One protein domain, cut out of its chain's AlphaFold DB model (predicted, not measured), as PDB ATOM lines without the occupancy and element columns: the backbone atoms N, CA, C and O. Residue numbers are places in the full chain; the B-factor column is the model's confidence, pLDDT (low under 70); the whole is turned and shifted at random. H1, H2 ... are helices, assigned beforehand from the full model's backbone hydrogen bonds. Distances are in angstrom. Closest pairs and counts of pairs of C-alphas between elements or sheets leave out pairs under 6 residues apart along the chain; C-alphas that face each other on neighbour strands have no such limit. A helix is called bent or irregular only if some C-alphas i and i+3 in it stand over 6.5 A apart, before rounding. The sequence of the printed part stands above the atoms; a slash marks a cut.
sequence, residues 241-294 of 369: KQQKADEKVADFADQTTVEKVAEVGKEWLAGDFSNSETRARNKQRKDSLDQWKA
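This is residues 241 to 294 of the 369 residues of an uncharacterized protein of gamma proteobacterium IMCC1989 (UniProt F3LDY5). One long straight helix, H3, makes the long axis; its last residues, 284 to 294, stick out as a free arm, and before its first residue, Ser 274, a tight link of 3 residues makes a corner with H2. The short helix H1 lies off to one side of H3, and the link of residues 247 to 256 runs from it to the far end of H2, leaving a loose, open frame with few contacts between its parts. The printed part has 54 residues with three named helices, in the order H1, H2, H3, and no named strand; the class is all helix. The whole is loose and elongated, with a radius of gyration of the C-alphas of 12.9 A and spans of 40 by 23 by 18 A.

Look first at H3, residues 274 to 294, the longest helix. Look next at H1, residues 241 to 246: it only just touches H3, with 3 pairs of C-alphas within 8 A, and H3 touches it with residues 278 to 282 alone. Their closest C-alphas are those of Asp 246 and Thr 278, 6.0 A apart. The lines of H1 and H3 are about perpendicular, at 87 degrees, and their centres are 13.7 A apart. Then find H2, residues 257 to 270, which touches no helix. H2 and H3 are near each other: their closest C-alphas are 8.1 A apart, and 8 pairs lie within 10 A. H1 and H2 are apart. In the backbones of H1, H2 and H3, every O i to N i+4 pair is within hydrogen-bond range.

Find C-alpha 274 at (9.426, 47.414, 114.326); from there the 21 residues of H3 run 30.2 A to C-alpha 294 at (32.735, 33.226, 101.374). H2 has 14 residues and measures 19.4 A from C-alpha 257 at (9.422, 33.846, 127.449) to C-alpha 270. H1, six residues, begins at C-alpha 241 at (21.578, 56.190, 114.403) and measures 8.6 A from first to last C-alpha. No helix is bent.

The two C-alphas farthest apart are those of Leu 269 and Ala 294, at 41.1 A. Without residues 284 to 294, which stand free, the body of 43 residues spans 27 by 22 by 15 A, with a radius of gyration of 10.5 A. The printed part, residues 241 to 294, has no cut. H2 to H3 is a tight link of 3 residues, and H1 to H2 is a short link of 10. In the B-factor column you will find a mean pLDDT of 71.3 for the printed part; the model's confidence is low, under 70, in 25 residues, namely 242 to 248, 252 to 253 and 257 to 272.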
ATOM      1  N   LYS A 241      22.757  56.194 113.536       70.62
ATOM      2  CA  LYS A 241      21.578  56.190 114.403       70.62
ATOM      3  C   LYS A 241      20.785  54.896 114.269       70.62
ATOM      4  O   LYS A 241      20.336  54.360 115.275       70.62
ATOM      5  N   GLN A 242      20.645  54.411 113.040       69.31
ATOM      6  CA  GLN A 242      19.982  53.150 112.758       69.31
ATOM      7  C   GLN A 242      20.769  51.973 113.341       69.31
ATOM      8  O   GLN A 242      20.168  51.150 114.009       69.31
ATOM      9  N   GLN A 243      22.104  51.966 113.248       68.12
ATOM     10  CA  GLN A 243      22.929  50.966 113.938       68.12
ATOM     11  C   GLN A 243      22.712  50.948 115.455       68.12
ATOM     12  O   GLN A 243      22.509  49.882 116.015       68.12
ATOM     13  N   LYS A 244      22.680  52.114 116.117       69.31
ATOM     14  CA  LYS A 244      22.420  52.190 117.567       69.31
ATOM     15  C   LYS A 244      21.017  51.727 117.972       69.31
ATOM     16  O   LYS A 244      20.810  51.398 119.135       69.31
ATOM     17  N   ALA A 245      20.043  51.796 117.066       65.00
ATOM     18  CA  ALA A 245      18.706  51.256 117.295       65.00
ATOM     19  C   ALA A 245      18.688  49.740 117.051       65.00
ATOM     20  O   ALA A 245      18.168  49.000 117.877       65.00
ATOM     21  N   ASP A 246      19.335  49.295 115.971       63.06
ATOM     22  CA  ASP A 246      19.456  47.891 115.579       63.06
ATOM     23  C   ASP A 246      20.256  47.058 116.608       63.06
ATOM     24  O   ASP A 246      19.975  45.877 116.776       63.06
ATOM     25  N   GLU A 247      21.228  47.659 117.307       68.19
ATOM     26  CA  GLU A 247      22.064  47.027 118.348       68.19
ATOM     27  C   GLU A 247      21.311  46.796 119.670       68.19
ATOM     28  O   GLU A 247      21.688  45.939 120.462       68.19
ATOM     29  N   LYS A 248      20.224  47.537 119.914       67.00
ATOM     30  CA  LYS A 248      19.416  47.419 121.141       67.00
ATOM     31  C   LYS A 248      18.352  46.326 121.071       67.00
ATOM     32  O   LYS A 248      17.700  46.064 122.079       67.00
ATOM     33  N   VAL A 249      18.141  45.725 119.901       73.00
ATOM     34  CA  VAL A 249      17.160  44.655 119.712       73.00
ATOM     35  C   VAL A 249      17.877  43.321 119.880       73.00
ATOM     36  O   VAL A 249      18.647  42.917 119.009       73.00
ATOM     37  N   ALA A 250      17.634  42.655 121.012       70.69
ATOM     38  CA  ALA A 250      18.130  41.305 121.262       70.69
ATOM     39  C   ALA A 250      17.584  40.319 120.217       70.69
ATOM     40  O   ALA A 250      16.468  40.488 119.706       70.69
ATOM     41  N   ASP A 251      18.365  39.286 119.898       71.19
ATOM     42  CA  ASP A 251      17.895  38.238 119.000       71.19
ATOM     43  C   ASP A 251      16.743  37.465 119.658       71.19
ATOM     44  O   ASP A 251      16.673  37.332 120.880       71.19
ATOM     45  N   PHE A 252      15.816  36.940 118.856       66.50
ATOM     46  CA  PHE A 252      14.649  36.220 119.383       66.50
ATOM     47  C   PHE A 252      15.066  34.963 120.168       66.50
ATOM     48  O   PHE A 252      14.364  34.530 121.079       66.50
ATOM     49  N   ALA A 253      16.224  34.379 119.851       69.88
ATOM     50  CA  ALA A 253      16.790  33.259 120.599       69.88
ATOM     51  C   ALA A 253      17.181  33.640 122.040       69.88
ATOM     52  O   ALA A 253      16.999  32.826 122.942       69.88
ATOM     53  N   ASP A 254      17.612  34.885 122.253       73.25
ATOM     54  CA  ASP A 254      18.180  35.370 123.518       73.25
ATOM     55  C   ASP A 254      17.132  36.005 124.450       73.25
ATOM     56  O   ASP A 254      17.432  36.361 125.587       73.25
ATOM     57  N   GLN A 255      15.888  36.147 123.983       75.19
ATOM     58  CA  GLN A 255      14.789  36.724 124.757       75.19
ATOM     59  C   GLN A 255      14.129  35.714 125.704       75.19
ATOM     60  O   GLN A 255      13.899  34.544 125.355       75.19
ATOM     61  N   THR A 256      13.718  36.205 126.874       78.00
ATOM     62  CA  THR A 256      12.916  35.440 127.836       78.00
ATOM     63  C   THR A 256      11.494  35.192 127.312       78.00
ATOM     64  O   THR A 256      10.991  35.889 126.429       78.00
ATOM     65  N   THR A 257      10.802  34.185 127.850       64.44
ATOM     66  CA  THR A 257       9.422  33.846 127.449       64.44
ATOM     67  C   THR A 257       8.432  34.986 127.693       64.44
ATOM     68  O   THR A 257       7.528  35.184 126.884       64.44
ATOM     69  N   VAL A 258       8.622  35.775 128.753       67.19
ATOM     70  CA  VAL A 258       7.774  36.938 129.073       67.19
ATOM     71  C   VAL A 258       7.969  38.064 128.053       67.19
ATOM     72  O   VAL A 258       6.995  38.656 127.593       67.19
ATOM     73  N   GLU A 259       9.210  38.321 127.639       67.62
ATOM     74  CA  GLU A 259       9.530  39.331 126.621       67.62
ATOM     75  C   GLU A 259       8.981  38.941 125.248       67.62
ATOM     76  O   GLU A 259       8.393  39.781 124.570       67.62
ATOM     77  N   LYS A 260       9.072  37.655 124.883       68.00
ATOM     78  CA  LYS A 260       8.486  37.118 123.646       68.00
ATOM     79  C   LYS A 260       6.974  37.321 123.596       68.00
ATOM     80  O   LYS A 260       6.453  37.782 122.588       68.00
ATOM     81  N   VAL A 261       6.265  37.007 124.682       63.53
ATOM     82  CA  VAL A 261       4.801  37.163 124.751       63.53
ATOM     83  C   VAL A 261       4.396  38.639 124.719       63.53
ATOM     84  O   VAL A 261       3.442  38.993 124.031       63.53
ATOM     85  N   ALA A 262       5.138  39.518 125.398       66.31
ATOM     86  CA  ALA A 262       4.888  40.958 125.365       66.31
ATOM     87  C   ALA A 262       5.157  41.572 123.979       66.31
ATOM     88  O   ALA A 262       4.427  42.465 123.545       66.31
ATOM     89  N   GLU A 263       6.186  41.097 123.278       61.06
ATOM     90  CA  GLU A 263       6.523  41.535 121.924       61.06
ATOM     91  C   GLU A 263       5.477  41.057 120.908       61.06
ATOM     92  O   GLU A 263       4.913  41.880 120.193       61.06
ATOM     93  N   VAL A 264       5.119  39.768 120.925       67.19
ATOM     94  CA  VAL A 264       4.055  39.208 120.069       67.19
ATOM     95  C   VAL A 264       2.708  39.879 120.359       67.19
ATOM     96  O   VAL A 264       1.957  40.189 119.437       67.19
ATOM     97  N   GLY A 265       2.416  40.180 121.627       56.66
ATOM     98  CA  GLY A 265       1.234  40.944 122.015       56.66
ATOM     99  C   GLY A 265       1.205  42.337 121.381       56.66
ATOM    100  O   GLY A 265       0.189  42.723 120.811       56.66
ATOM    101  N   LYS A 266       2.321  43.078 121.408       61.25
ATOM    102  CA  LYS A 266       2.428  44.393 120.747       61.25
ATOM    103  C   LYS A 266       2.323  44.299 119.223       61.25
ATOM    104  O   LYS A 266       1.671  45.146 118.617       61.25
ATOM    105  N   GLU A 267       2.899  43.269 118.612       66.06
ATOM    106  CA  GLU A 267       2.818  43.052 117.164       66.06
ATOM    107  C   GLU A 267       1.374  42.804 116.707       66.06
ATOM    108  O   GLU A 267       0.908  43.440 115.763       66.06
ATOM    109  N   TRP A 268       0.634  41.938 117.402       61.44
ATOM    110  CA  TRP A 268      -0.721  41.555 116.993       61.44
ATOM    111  C   TRP A 268      -1.808  42.544 117.426       61.44
ATOM    112  O   TRP A 268      -2.756  42.761 116.673       61.44
ATOM    113  N   LEU A 269      -1.688  43.163 118.606       45.50
ATOM    114  CA  LEU A 269      -2.693  44.112 119.111       45.50
ATOM    115  C   LEU A 269      -2.462  45.544 118.622       45.50
ATOM    116  O   LEU A 269      -3.429  46.259 118.377       45.50
ATOM    117  N   ALA A 270      -1.203  45.975 118.493       54.88
ATOM    118  CA  ALA A 270      -0.863  47.356 118.138       54.88
ATOM    119  C   ALA A 270      -0.294  47.507 116.717       54.88
ATOM    120  O   ALA A 270      -0.083  48.634 116.266       54.88
ATOM    121  N   GLY A 271      -0.052  46.402 115.998       57.00
ATOM    122  CA  GLY A 271       0.498  46.430 114.640       57.00
ATOM    123  C   GLY A 271       1.936  46.956 114.563       57.00
ATOM    124  O   GLY A 271       2.370  47.396 113.498       57.00
ATOM    125  N   ASP A 272       2.669  46.961 115.681       64.31
ATOM    126  CA  ASP A 272       4.044  47.459 115.754       64.31
ATOM    127  C   ASP A 272       5.050  46.328 115.503       64.31
ATOM    128  O   ASP A 272       5.510  45.662 116.424       64.31
ATOM    129  N   PHE A 273       5.404  46.127 114.231       76.19
ATOM    130  CA  PHE A 273       6.373  45.117 113.776       76.19
ATOM    131  C   PHE A 273       7.832  45.607 113.788       76.19
ATOM    132  O   PHE A 273       8.716  44.976 113.198       76.19
ATOM    133  N   SER A 274       8.120  46.748 114.422       74.12
ATOM    134  CA  SER A 274       9.426  47.414 114.326       74.12
ATOM    135  C   SER A 274      10.603  46.555 114.814       74.12
ATOM    136  O   SER A 274      11.686  46.605 114.213       74.12
ATOM    137  N   ASN A 275      10.406  45.723 115.840       74.19
ATOM    138  CA  ASN A 275      11.436  44.823 116.369       74.19
ATOM    139  C   ASN A 275      11.675  43.606 115.456       74.19
ATOM    140  O   ASN A 275      12.828  43.306 115.128       74.19
ATOM    141  N   SER A 276      10.610  42.962 114.963       74.88
ATOM    142  CA  SER A 276      10.704  41.870 113.984       74.88
ATOM    143  C   SER A 276      11.393  42.307 112.686       74.88
ATOM    144  O   SER A 276      12.344  41.660 112.235       74.88
ATOM    145  N   GLU A 277      11.028  43.469 112.137       78.88
ATOM    146  CA  GLU A 277      11.710  44.024 110.962       78.88
ATOM    147  C   GLU A 277      13.193  44.321 111.222       78.88
ATOM    148  O   GLU A 277      14.039  44.150 110.340       78.88
ATOM    149  N   THR A 278      13.531  44.784 112.429       76.38
ATOM    150  CA  THR A 278      14.917  45.069 112.817       76.38
ATOM    151  C   THR A 278      15.754  43.793 112.867       76.38
ATOM    152  O   THR A 278      16.855  43.768 112.311       76.38
ATOM    153  N   ARG A 279      15.209  42.696 113.404       76.56
ATOM    154  CA  ARG A 279      15.866  41.379 113.375       76.56
ATOM    155  C   ARG A 279      16.026  40.841 111.958       76.56
ATOM    156  O   ARG A 279      17.111  40.378 111.609       76.56
ATOM    157  N   ALA A 280      15.003  40.964 111.111       77.44
ATOM    158  CA  ALA A 280      15.091  40.555 109.709       77.44
ATOM    159  C   ALA A 280      16.220  41.298 108.967       77.44
ATOM    160  O   ALA A 280      17.003  40.679 108.242       77.44
ATOM    161  N   ARG A 281      16.370  42.608 109.209       78.00
ATOM    162  CA  ARG A 281      17.484  43.409 108.671       78.00
ATOM    163  C   ARG A 281      18.843  42.965 109.216       78.00
ATOM    164  O   ARG A 281      19.797  42.870 108.443       78.00
ATOM    165  N   ASN A 282      18.951  42.695 110.517       79.38
ATOM    166  CA  ASN A 282      20.194  42.220 111.131       79.38
ATOM    167  C   ASN A 282      20.611  40.850 110.576       79.38
ATOM    168  O   ASN A 282      21.774  40.670 110.213       79.38
ATOM    169  N   LYS A 283      19.654  39.931 110.405       82.44
ATOM    170  CA  LYS A 283      19.870  38.625 109.772       82.44
ATOM    171  C   LYS A 283      20.363  38.770 108.331       82.44
ATOM    172  O   LYS A 283      21.421  38.253 108.000       82.44
ATOM    173  N   GLN A 284      19.689  39.581 107.512       80.88
ATOM    174  CA  GLN A 284      20.128  39.849 106.135       80.88
ATOM    175  C   GLN A 284      21.536  40.456 106.057       80.88
ATOM    176  O   GLN A 284      22.300  40.121 105.150       80.88
ATOM    177  N   ARG A 285      21.903  41.352 106.987       78.44
ATOM    178  CA  ARG A 285      23.265  41.911 107.055       78.44
ATOM    179  C   ARG A 285      24.298  40.837 107.381       78.44
ATOM    180  O   ARG A 285      25.359  40.839 106.760       78.44
ATOM    181  N   LYS A 286      23.993  39.945 108.325       81.81
ATOM    182  CA  LYS A 286      24.858  38.819 108.693       81.81
ATOM    183  C   LYS A 286      25.043  37.868 107.511       81.81
ATOM    184  O   LYS A 286      26.174  37.641 107.103       81.81
ATOM    185  N   ASP A 287      23.948  37.470 106.865       81.25
ATOM    186  CA  ASP A 287      23.974  36.607 105.680       81.25
ATOM    187  C   ASP A 287      24.768  37.250 104.528       81.25
ATOM    188  O   ASP A 287      25.576  36.596 103.872       81.25
ATOM    189  N   SER A 288      24.597  38.558 104.303       83.81
ATOM    190  CA  SER A 288      25.354  39.300 103.284       83.81
ATOM    191  C   SER A 288      26.849  39.369 103.604       83.81
ATOM    192  O   SER A 288      27.680  39.279 102.698       83.81
ATOM    193  N   LEU A 289      27.205  39.535 104.881       78.88
ATOM    194  CA  LEU A 289      28.592  39.550 105.338       78.88
ATOM    195  C   LEU A 289      29.236  38.169 105.177       78.88
ATOM    196  O   LEU A 289      30.372  38.081 104.715       78.88
ATOM    197  N   ASP A 290      28.511  37.107 105.511       82.69
ATOM    198  CA  ASP A 290      28.989  35.731 105.390       82.69
ATOM    199  C   ASP A 290      29.131  35.325 103.917       82.69
ATOM    200  O   ASP A 290      30.155  34.762 103.531       82.69
ATOM    201  N   GLN A 291      28.196  35.731 103.049       82.69
ATOM    202  CA  GLN A 291      28.336  35.587 101.596       82.69
ATOM    203  C   GLN A 291      29.530  36.372 101.042       82.69
ATOM    204  O   GLN A 291      30.228  35.892 100.150       82.69
ATOM    205  N   TRP A 292      29.776  37.585 101.544       82.00
ATOM    206  CA  TRP A 292      30.932  38.382 101.136       82.00
ATOM    207  C   TRP A 292      32.251  37.728 101.570       82.00
ATOM    208  O   TRP A 292      33.169  37.622 100.756       82.00
ATOM    209  N   LYS A 293      32.329  37.217 102.806       80.31
ATOM    210  CA  LYS A 293      33.485  36.458 103.311       80.31
ATOM    211  C   LYS A 293      33.714  35.172 102.515       80.31
ATOM    212  O   LYS A 293      34.848  34.888 102.147       80.31
ATOM    213  N   ALA A 294      32.652  34.433 102.195       78.25
ATOM    214  CA  ALA A 294      32.735  33.226 101.374       78.25
ATOM    215  C   ALA A 294      33.249  33.535  99.958       78.25
ATOM    216  O   ALA A 294      34.114  32.827  99.454       78.25
TER     217      ALA A 294